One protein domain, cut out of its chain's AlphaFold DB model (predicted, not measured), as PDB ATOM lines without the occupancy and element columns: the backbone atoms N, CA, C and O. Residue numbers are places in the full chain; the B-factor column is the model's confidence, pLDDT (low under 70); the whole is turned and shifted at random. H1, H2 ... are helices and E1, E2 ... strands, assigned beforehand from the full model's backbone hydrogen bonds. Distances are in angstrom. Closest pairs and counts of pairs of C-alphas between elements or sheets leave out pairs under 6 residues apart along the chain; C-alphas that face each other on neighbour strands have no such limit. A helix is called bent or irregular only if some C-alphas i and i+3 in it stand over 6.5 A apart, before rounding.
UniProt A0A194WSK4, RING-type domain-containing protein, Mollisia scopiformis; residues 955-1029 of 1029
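This is residues 955 to 1029 of the 1029 residues of the protein "RING-type domain-containing protein" of Mollisia scopiformis (UniProt A0A194WSK4). With little regular structure, this is mostly loops around a small antiparallel hairpin, E2 and E3, near the middle; H1 packs on E3, and E1 and H2 are farther out. The printed part has 75 residues, 25 of them in named elements, E1, E2, E3, H1, H2 along the chain: mixed, helices and strands. It is compact, radius of gyration of the C-alphas 11.8 A, spans 36 by 26 by 17 A.

E2, residues 973 to 975, and E3, residues 982 to 984, form a hairpin at 148 degrees; N 974 and O 983 are 2.9 A apart, within hydrogen-bond range. The closest C-alphas of E3 and H1, residues 991 to 1001, are those of Phe 983 and Trp 991, 4.6 A apart. E1, residues 964 to 966, pairs with no named strand. H2, residues 1023 to 1027, is apart from E1, E2, E3 and H1. Every O i to N i+4 pair is within hydrogen-bond range in H2, 4 of 7 in H1.

E1, E2, E3, H1 and H2 measure 6.8 A, 7.0 A, 7.3 A, 8.0 A and 6.2 A from first to last C-alpha. H1 is irregular: C-alphas 996 and 999 are 9.5 A apart. C-alpha 964 is at (33.640, -8.037, -87.365), C-alpha 1027 at (14.019, 5.716, -82.794).

The farthest C-alphas, Asp 960 and Asp 1029, are 37.6 A apart. The printed part has no cut. The link H1 to H2 is long, 21 residues. Residue 1029 is under pLDDT 70.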
ATOM      1  N   PRO A 955      30.280  -7.788 -90.271       91.25
ATOM      2  CA  PRO A 955      31.554  -7.713 -90.973       91.25
ATOM      3  C   PRO A 955      31.681  -6.393 -91.742       91.25
ATOM      4  O   PRO A 955      30.705  -5.868 -92.288       91.25
ATOM      5  N   CYS A 956      32.902  -5.865 -91.831       91.88
ATOM      6  CA  CYS A 956      33.203  -4.704 -92.664       91.88
ATOM      7  C   CYS A 956      32.839  -4.970 -94.146       91.88
ATOM      8  O   CYS A 956      33.268  -5.991 -94.689       91.88
ATOM      9  N   PRO A 957      32.114  -4.065 -94.840       92.06
ATOM     10  CA  PRO A 957      31.733  -4.272 -96.241       92.06
ATOM     11  C   PRO A 957      32.886  -4.161 -97.246       92.06
ATOM     12  O   PRO A 957      32.707  -4.532 -98.405       92.06
ATOM     13  N   ASN A 958      34.066  -3.688 -96.831       86.88
ATOM     14  CA  ASN A 958      35.258  -3.787 -97.665       86.88
ATOM     15  C   ASN A 958      35.651  -5.271 -97.810       86.88
ATOM     16  O   ASN A 958      35.989  -5.931 -96.821       86.88
ATOM     17  N   GLY A 959      35.591  -5.775 -99.046       82.44
ATOM     18  CA  GLY A 959      35.700  -7.196 -99.383       82.44
ATOM     19  C   GLY A 959      37.004  -7.862 -98.946       82.44
ATOM     20  O   GLY A 959      36.971  -9.058 -98.645       82.44
ATOM     21  N   ASP A 960      38.081  -7.079 -98.845       79.56
ATOM     22  CA  ASP A 960      39.430  -7.511 -98.455       79.56
ATOM     23  C   ASP A 960      39.687  -7.397 -96.939       79.56
ATOM     24  O   ASP A 960      40.721  -7.834 -96.445       79.56
ATOM     25  N   CYS A 961      38.760  -6.794 -96.184       87.12
ATOM     26  CA  CYS A 961      38.896  -6.570 -94.742       87.12
ATOM     27  C   CYS A 961      37.991  -7.495 -93.926       87.12
ATOM     28  O   CYS A 961      38.486  -8.226 -93.073       87.12
ATOM     29  N   ARG A 962      36.670  -7.442 -94.164       85.31
ATOM     30  CA  ARG A 962      35.613  -8.261 -93.525       85.31
ATOM     31  C   ARG A 962      35.585  -8.362 -91.992       85.31
ATOM     32  O   ARG A 962      34.695  -9.029 -91.479       85.31
ATOM     33  N   THR A 963      36.485  -7.704 -91.260       85.38
ATOM     34  CA  THR A 963      36.578  -7.770 -89.794       85.38
ATOM     35  C   THR A 963      35.229  -7.474 -89.148       85.38
ATOM     36  O   THR A 963      34.568  -6.507 -89.538       85.38
ATOM     37  N   ASP A 964      34.836  -8.281 -88.164       89.00
ATOM     38  CA  ASP A 964      33.640  -8.037 -87.365       89.00
ATOM     39  C   ASP A 964      33.765  -6.740 -86.563       89.00
ATOM     40  O   ASP A 964      34.739  -6.499 -85.850       89.00
ATOM     41  N   ILE A 965      32.752  -5.890 -86.699       87.88
ATOM     42  CA  ILE A 965      32.632  -4.603 -86.023       87.88
ATOM     43  C   ILE A 965      31.386  -4.673 -85.143       87.88
ATOM     44  O   ILE A 965      30.307  -4.987 -85.638       87.88
ATOM     45  N   GLN A 966      31.512  -4.352 -83.855       89.50
ATOM     46  CA  GLN A 966      30.366  -4.079 -82.984       89.50
ATOM     47  C   GLN A 966      29.919  -2.622 -83.168       89.50
ATOM     48  O   GLN A 966      30.755  -1.724 -83.313       89.50
ATOM     49  N   LYS A 967      28.609  -2.359 -83.119       85.00
ATOM     50  CA  LYS A 967      28.081  -0.993 -83.036       85.00
ATOM     51  C   LYS A 967      27.827  -0.587 -81.584       85.00
ATOM     52  O   LYS A 967      27.176  -1.315 -80.846       85.00
ATOM     53  N   GLY A 968      28.296   0.605 -81.214       81.94
ATOM     54  CA  GLY A 968      27.888   1.307 -79.992       81.94
ATOM     55  C   GLY A 968      26.900   2.451 -80.261       81.94
ATOM     56  O   GLY A 968      26.467   2.674 -81.398       81.94
ATOM     57  N   GLU A 969      26.612   3.232 -79.218       83.19
ATOM     58  CA  GLU A 969      25.633   4.340 -79.163       83.19
ATOM     59  C   GLU A 969      25.818   5.477 -80.194       83.19
ATOM     60  O   GLU A 969      24.972   6.365 -80.310       83.19
ATOM     61  N   ALA A 970      26.921   5.482 -80.946       83.25
ATOM     62  CA  ALA A 970      27.220   6.463 -81.984       83.25
ATOM     63  C   ALA A 970      26.165   6.484 -83.115       83.25
ATOM     64  O   ALA A 970      25.138   5.801 -83.083       83.25
ATOM     65  N   CYS A 971      26.403   7.285 -84.154       90.94
ATOM     66  CA  CYS A 971      25.498   7.348 -85.296       90.94
ATOM     67  C   CYS A 971      25.565   6.089 -86.191       90.94
ATOM     68  O   CYS A 971      26.220   5.095 -85.862       90.94
ATOM     69  N   PHE A 972      24.824   6.093 -87.301       92.06
ATOM     70  CA  PHE A 972      24.789   4.996 -88.277       92.06
ATOM     71  C   PHE A 972      25.762   5.196 -89.446       92.06
ATOM     72  O   PHE A 972      25.884   4.304 -90.285       92.06
ATOM     73  N   HIS A 973      26.483   6.321 -89.492       93.12
ATOM     74  CA  HIS A 973      27.756   6.392 -90.208       93.12
ATOM     75  C   HIS A 973      28.832   5.712 -89.351       93.12
ATOM     76  O   HIS A 973      28.987   6.062 -88.182       93.12
ATOM     77  N   MET A 974      29.559   4.744 -89.911       91.94
ATOM     78  CA  MET A 974      30.658   4.066 -89.223       91.94
ATOM     79  C   MET A 974      31.888   3.944 -90.121       91.94
ATOM     80  O   MET A 974      31.789   3.627 -91.305       91.94
ATOM     81  N   THR A 975      33.057   4.149 -89.520       89.81
ATOM     82  CA  THR A 975      34.370   3.984 -90.148       89.81
ATOM     83  C   THR A 975      35.026   2.733 -89.569       89.81
ATOM     84  O   THR A 975      35.153   2.613 -88.350       89.81
ATOM     85  N   CYS A 976      35.460   1.793 -90.410       86.62
ATOM     86  CA  CYS A 976      36.200   0.618 -89.945       86.62
ATOM     87  C   CYS A 976      37.522   1.040 -89.283       86.62
ATOM     88  O   CYS A 976      38.294   1.799 -89.867       86.62
ATOM     89  N   THR A 977      37.824   0.528 -88.089       81.69
ATOM     90  CA  THR A 977      39.081   0.834 -87.382       81.69
ATOM     91  C   THR A 977      40.313   0.291 -88.109       81.69
ATOM     92  O   THR A 977      41.333   0.976 -88.139       81.69
ATOM     93  N   GLN A 978      40.195  -0.888 -88.733       72.62
ATOM     94  CA  GLN A 978      41.289  -1.569 -89.436       72.62
ATOM     95  C   GLN A 978      41.558  -0.964 -90.823       72.62
ATOM     96  O   GLN A 978      42.625  -0.408 -91.059       72.62
ATOM     97  N   CYS A 979      40.587  -1.019 -91.745       80.00
ATOM     98  CA  CYS A 979      40.788  -0.588 -93.139       80.00
ATOM     99  C   CYS A 979      40.327   0.848 -93.452       80.00
ATOM    100  O   CYS A 979      40.372   1.257 -94.609       80.00
ATOM    101  N   ARG A 980      39.831   1.603 -92.458       85.25
ATOM    102  CA  ARG A 980      39.309   2.982 -92.595       85.25
ATOM    103  C   ARG A 980      38.170   3.185 -93.605       85.25
ATOM    104  O   ARG A 980      37.767   4.320 -93.830       85.25
ATOM    105  N   HIS A 981      37.594   2.115 -94.154       88.62
ATOM    106  CA  HIS A 981      36.422   2.196 -95.023       88.62
ATOM    107  C   HIS A 981      35.208   2.758 -94.265       88.62
ATOM    108  O   HIS A 981      34.861   2.271 -93.185       88.62
ATOM    109  N   GLU A 982      34.572   3.774 -94.842       92.94
ATOM    110  CA  GLU A 982      33.374   4.441 -94.328       92.94
ATOM    111  C   GLU A 982      32.108   3.826 -94.936       92.94
ATOM    112  O   GLU A 982      32.015   3.658 -96.155       92.94
ATOM    113  N   PHE A 983      31.112   3.508 -94.108       95.69
ATOM    114  CA  PHE A 983      29.876   2.858 -94.546       95.69
ATOM    115  C   PHE A 983      28.670   3.195 -93.658       95.69
ATOM    116  O   PHE A 983      28.794   3.649 -92.518       95.69
ATOM    117  N   CYS A 984      27.464   2.946 -94.175       94.56
ATOM    118  CA  CYS A 984      26.239   2.985 -93.376       94.56
ATOM    119  C   CYS A 984      26.032   1.653 -92.645       94.56
ATOM    120  O   CYS A 984      25.782   0.634 -93.290       94.56
ATOM    121  N   TRP A 985      26.045   1.653 -91.309       94.00
ATOM    122  CA  TRP A 985      25.868   0.445 -90.493       94.00
ATOM    123  C   TRP A 985      24.590  -0.336 -90.815       94.00
ATOM    124  O   TRP A 985      24.586  -1.569 -90.787       94.00
ATOM    125  N   GLN A 986      23.485   0.358 -91.107       92.56
ATOM    126  CA  GLN A 986      22.195  -0.310 -91.287       92.56
ATOM    127  C   GLN A 986      22.203  -1.235 -92.508       92.56
ATOM    128  O   GLN A 986      21.718  -2.360 -92.416       92.56
ATOM    129  N   CYS A 987      22.781  -0.778 -93.622       93.06
ATOM    130  CA  CYS A 987      22.664  -1.431 -94.928       93.06
ATOM    131  C   CYS A 987      24.001  -1.810 -95.583       93.06
ATOM    132  O   CYS A 987      24.000  -2.296 -96.712       93.06
ATOM    133  N   LEU A 988      25.123  -1.540 -94.910       94.12
ATOM    134  CA  LEU A 988      26.498  -1.827 -95.336       94.12
ATOM    135  C   LEU A 988      26.900  -1.230 -96.704       94.12
ATOM    136  O   LEU A 988      27.818  -1.715 -97.353       94.12
ATOM    137  N   ALA A 989      26.226  -0.160 -97.138       93.94
ATOM    138  CA  ALA A 989      26.588   0.582 -98.348       93.94
ATOM    139  C   ALA A 989      27.758   1.542 -98.075       93.94
ATOM    140  O   ALA A 989      27.794   2.170 -97.010       93.94
ATOM    141  N   SER A 990      28.666   1.674 -99.048       93.25
ATOM    142  CA  SER A 990      29.822   2.577 -98.989       93.25
ATOM    143  C   SER A 990      29.390   4.034 -98.829       93.25
ATOM    144  O   SER A 990      28.472   4.508 -99.505       93.25
ATOM    145  N   TRP A 991      30.089   4.777 -97.973       94.19
ATOM    146  CA  TRP A 991      29.816   6.195 -97.754       94.19
ATOM    147  C   TRP A 991      30.134   7.057 -98.986       94.19
ATOM    148  O   TRP A 991      29.501   8.094 -99.184       94.19
ATOM    149  N   SER A 992      31.012   6.589 -99.887       88.62
ATOM    150  CA  SER A 992      31.224   7.202-101.213       88.62
ATOM    151  C   SER A 992      29.923   7.313-102.007       88.62
ATOM    152  O   SER A 992      29.609   8.361-102.572       88.62
ATOM    153  N   ASP A 993      29.140   6.238-102.018       88.62
ATOM    154  CA  ASP A 993      27.977   6.104-102.889       88.62
ATOM    155  C   ASP A 993      26.786   6.858-102.297       88.62
ATOM    156  O   ASP A 993      26.015   7.478-103.031       88.62
ATOM    157  N   ILE A 994      26.696   6.881-100.964       91.56
ATOM    158  CA  ILE A 994      25.756   7.697-100.188       91.56
ATOM    159  C   ILE A 994      26.041   9.191-100.397       91.56
ATOM    160  O   ILE A 994      25.115   9.949-100.676       91.56
ATOM    161  N   ASN A 995      27.306   9.625-100.365       89.38
ATOM    162  CA  ASN A 995      27.663  11.024-100.626       89.38
ATOM    163  C   ASN A 995      27.362  11.456-102.075       89.38
ATOM    164  O   ASN A 995      26.954  12.594-102.299       89.38
ATOM    165  N   VAL A 996      27.520  10.563-103.061       87.00
ATOM    166  CA  VAL A 996      27.260  10.870-104.483       87.00
ATOM    167  C   VAL A 996      25.772  10.777-104.858       87.00
ATOM    168  O   VAL A 996      25.316  11.519-105.728       87.00
ATOM    169  N   ARG A 997      25.001   9.869-104.243       87.62
ATOM    170  CA  ARG A 997      23.609   9.551-104.639       87.62
ATOM    171  C   ARG A 997      22.559   9.881-103.568       87.62
ATOM    172  O   ARG A 997      21.372   9.611-103.770       87.62
ATOM    173  N   GLY A 998      22.969  10.448-102.433       88.19
ATOM    174  CA  GLY A 998      22.103  10.748-101.293       88.19
ATOM    175  C   GLY A 998      21.394   9.495-100.769       88.19
ATOM    176  O   GLY A 998      21.981   8.416-100.693       88.19
ATOM    177  N   GLN A 999      20.093   9.617-100.486       88.25
ATOM    178  CA  GLN A 999      19.229   8.497-100.080       88.25
ATOM    179  C   GLN A 999      19.334   7.278-101.025       88.25
ATOM    180  O   GLN A 999      19.319   6.139-100.562       88.25
ATOM    181  N   GLN A1000      19.509   7.486-102.339       89.06
ATOM    182  CA  GLN A1000      19.618   6.398-103.327       89.06
ATOM    183  C   GLN A1000      21.008   5.732-103.374       89.06
ATOM    184  O   GLN A1000      21.206   4.784-104.132       89.06
ATOM    185  N   GLY A1001      21.973   6.204-102.577       90.62
ATOM    186  CA  GLY A1001      23.257   5.531-102.357       90.62
ATOM    187  C   GLY A1001      23.203   4.440-101.286       90.62
ATOM    188  O   GLY A1001      24.129   3.645-101.171       90.62
ATOM    189  N   HIS A1002      22.116   4.361-100.514       94.38
ATOM    190  CA  HIS A1002      21.884   3.257 -99.591       94.38
ATOM    191  C   HIS A1002      21.385   1.996-100.315       94.38
ATOM    192  O   HIS A1002      20.628   2.064-101.286       94.38
ATOM    193  N   ASN A1003      21.744   0.821 -99.793       91.81
ATOM    194  CA  ASN A1003      21.211  -0.456-100.274       91.81
ATOM    195  C   ASN A1003      19.699  -0.579 -99.989       91.81
ATOM    196  O   ASN A1003      19.131   0.151 -99.172       91.81
ATOM    197  N   GLU A1004      19.030  -1.493-100.692       89.38
ATOM    198  CA  GLU A1004      17.583  -1.702-100.551       89.38
ATOM    199  C   GLU A1004      17.219  -2.230 -99.156       89.38
ATOM    200  O   GLU A1004      18.010  -2.908 -98.504       89.38
ATOM    201  N   GLY A1005      16.043  -1.841 -98.653       87.88
ATOM    202  CA  GLY A1005      15.632  -2.106 -97.267       87.88
ATOM    203  C   GLY A1005      16.293  -1.215 -96.202       87.88
ATOM    204  O   GLY A1005      15.960  -1.329 -95.024       87.88
ATOM    205  N   CYS A1006      17.199  -0.301 -96.568       92.06
ATOM    206  CA  CYS A1006      17.748   0.674 -95.625       92.06
ATOM    207  C   CYS A1006      16.701   1.716 -95.205       92.06
ATOM    208  O   CYS A1006      16.168   2.418 -96.064       92.06
ATOM    209  N   PHE A1007      16.505   1.916 -93.897       91.94
ATOM    210  CA  PHE A1007      15.705   3.023 -93.349       91.94
ATOM    211  C   PHE A1007      16.113   4.378 -93.953       91.94
ATOM    212  O   PHE A1007      15.278   5.093 -94.501       91.94
ATOM    213  N   PHE A1008      17.419   4.659 -93.992       92.75
ATOM    214  CA  PHE A1008      17.993   5.899 -94.527       92.75
ATOM    215  C   PHE A1008      17.861   6.076 -96.055       92.75
ATOM    216  O   PHE A1008      18.218   7.130 -96.577       92.75
ATOM    217  N   ARG A1009      17.329   5.085 -96.791       91.88
ATOM    218  CA  ARG A1009      16.918   5.250 -98.200       91.88
ATOM    219  C   ARG A1009      15.528   5.876 -98.341       91.88
ATOM    220  O   ARG A1009      15.206   6.393 -99.406       91.88
ATOM    221  N   THR A1010      14.706   5.812 -97.294       88.38
ATOM    222  CA  THR A1010      13.302   6.256 -97.305       88.38
ATOM    223  C   THR A1010      12.941   7.227 -96.178       88.38
ATOM    224  O   THR A1010      11.825   7.735 -96.177       88.38
ATOM    225  N   SER A1011      13.843   7.496 -95.228       85.56
ATOM    226  CA  SER A1011      13.656   8.483 -94.158       85.56
ATOM    227  C   SER A1011      14.252   9.850 -94.501       85.56
ATOM    228  O   SER A1011      15.333   9.945 -95.086       85.56
ATOM    229  N   ASP A1012      13.598  10.916 -94.035       84.00
ATOM    230  CA  ASP A1012      14.127  12.290 -94.099       84.00
ATOM    231  C   ASP A1012      15.283  12.530 -93.104       84.00
ATOM    232  O   ASP A1012      16.080  13.455 -93.260       84.00
ATOM    233  N   ILE A1013      15.405  11.674 -92.082       85.06
ATOM    234  CA  ILE A1013      16.547  11.642 -91.161       85.06
ATOM    235  C   ILE A1013      17.707  10.911 -91.850       85.06
ATOM    236  O   ILE A1013      17.529   9.787 -92.315       85.06
ATOM    237  N   GLY A1014      18.895  11.523 -91.893       85.25
ATOM    238  CA  GLY A1014      20.118  10.900 -92.421       85.25
ATOM    239  C   GLY A1014      20.917  10.109 -91.364       85.25
ATOM    240  O   GLY A1014      20.770  10.375 -90.168       85.25
ATOM    241  N   PRO A1015      21.834   9.198 -91.759       86.81
ATOM    242  CA  PRO A1015      22.482   8.260 -90.826       86.81
ATOM    243  C   PRO A1015      23.377   8.906 -89.760       86.81
ATOM    244  O   PRO A1015      23.673   8.274 -88.752       86.81
ATOM    245  N   MET A1016      23.812  10.155 -89.956       87.00
ATOM    246  CA  MET A1016      24.574  10.922 -88.957       87.00
ATOM    247  C   MET A1016      23.685  11.617 -87.910       87.00
ATOM    248  O   MET A1016      24.174  11.958 -86.833       87.00
ATOM    249  N   GLY A1017      22.401  11.833 -88.219       83.00
ATOM    250  CA  GLY A1017      21.436  12.520 -87.351       83.00
ATOM    251  C   GLY A1017      20.711  11.607 -86.358       83.00
ATOM    252  O   GLY A1017      20.054  12.108 -85.453       83.00
ATOM    253  N   LEU A1018      20.848  10.287 -86.509       85.88
ATOM    254  CA  LEU A1018      20.262   9.267 -85.639       85.88
ATOM    255  C   LEU A1018      21.375   8.552 -84.851       85.88
ATOM    256  O   LEU A1018      22.443   8.302 -85.414       85.88
ATOM    257  N   ARG A1019      21.151   8.242 -83.568       86.81
ATOM    258  CA  ARG A1019      22.133   7.653 -82.628       86.81
ATOM    259  C   ARG A1019      21.470   6.621 -81.715       86.81
ATOM    260  O   ARG A1019      20.279   6.732 -81.469       86.81
ATOM    261  N   GLY A1020      22.243   5.663 -81.216       83.69
ATOM    262  CA  GLY A1020      21.767   4.478 -80.490       83.69
ATOM    263  C   GLY A1020      22.376   3.198 -81.070       83.69
ATOM    264  O   GLY A1020      22.911   3.224 -82.178       83.69
ATOM    265  N   GLU A1021      22.349   2.091 -80.328       81.75
ATOM    266  CA  GLU A1021      23.065   0.849 -80.682       81.75
ATOM    267  C   GLU A1021      22.450   0.110 -81.884       81.75
ATOM    268  O   GLU A1021      23.159  -0.384 -82.761       81.75
ATOM    269  N   ASN A1022      21.120   0.097 -81.975       85.19
ATOM    270  CA  ASN A1022      20.351  -0.468 -83.083       85.19
ATOM    271  C   ASN A1022      19.245   0.514 -83.514       85.19
ATOM    272  O   ASN A1022      19.053   1.549 -82.876       85.19
ATOM    273  N   LEU A1023      18.557   0.244 -84.630       85.62
ATOM    274  CA  LEU A1023      17.598   1.200 -85.205       85.62
ATOM    275  C   LEU A1023      16.358   1.416 -84.316       85.62
ATOM    276  O   LEU A1023      15.809   2.510 -84.308       85.62
ATOM    277  N   GLU A1024      15.943   0.395 -83.568       83.75
ATOM    278  CA  GLU A1024      14.762   0.421 -82.696       83.75
ATOM    279  C   GLU A1024      15.050   1.299 -81.467       83.75
ATOM    280  O   GLU A1024      14.402   2.325 -81.266       83.75
ATOM    281  N   ALA A1025      16.139   1.007 -80.748       81.38
ATOM    282  CA  ALA A1025      16.633   1.812 -79.629       81.38
ATOM    283  C   ALA A1025      16.982   3.264 -80.018       81.38
ATOM    284  O   ALA A1025      16.946   4.158 -79.175       81.38
ATOM    285  N   ALA A1026      17.329   3.506 -81.285       81.88
ATOM    286  CA  ALA A1026      17.656   4.831 -81.806       81.88
ATOM    287  C   ALA A1026      16.433   5.677 -82.209       81.88
ATOM    288  O   ALA A1026      16.551   6.899 -82.311       81.88
ATOM    289  N   LEU A1027      15.284   5.044 -82.469       82.56
ATOM    290  CA  LEU A1027      14.019   5.716 -82.794       82.56
ATOM    291  C   LEU A1027      13.108   5.865 -81.564       82.56
ATOM    292  O   LEU A1027      12.401   6.868 -81.468       82.56
ATOM    293  N   GLY A1028      13.182   4.917 -80.624       71.44
ATOM    294  CA  GLY A1028      12.294   4.809 -79.466       71.44
ATOM    295  C   GLY A1028      10.996   4.052 -79.778       71.44
ATOM    296  O   GLY A1028      10.529   4.068 -80.918       71.44
ATOM    297  N   ASP A1029      10.441   3.398 -78.750       43.47
ATOM    298  CA  ASP A1029       9.097   2.784 -78.749       43.47
ATOM    299  C   ASP A1029       7.972   3.843 -78.668       43.47
ATOM    300  O   ASP A1029       8.109   4.796 -77.860       43.47
TER     301      ASP A1029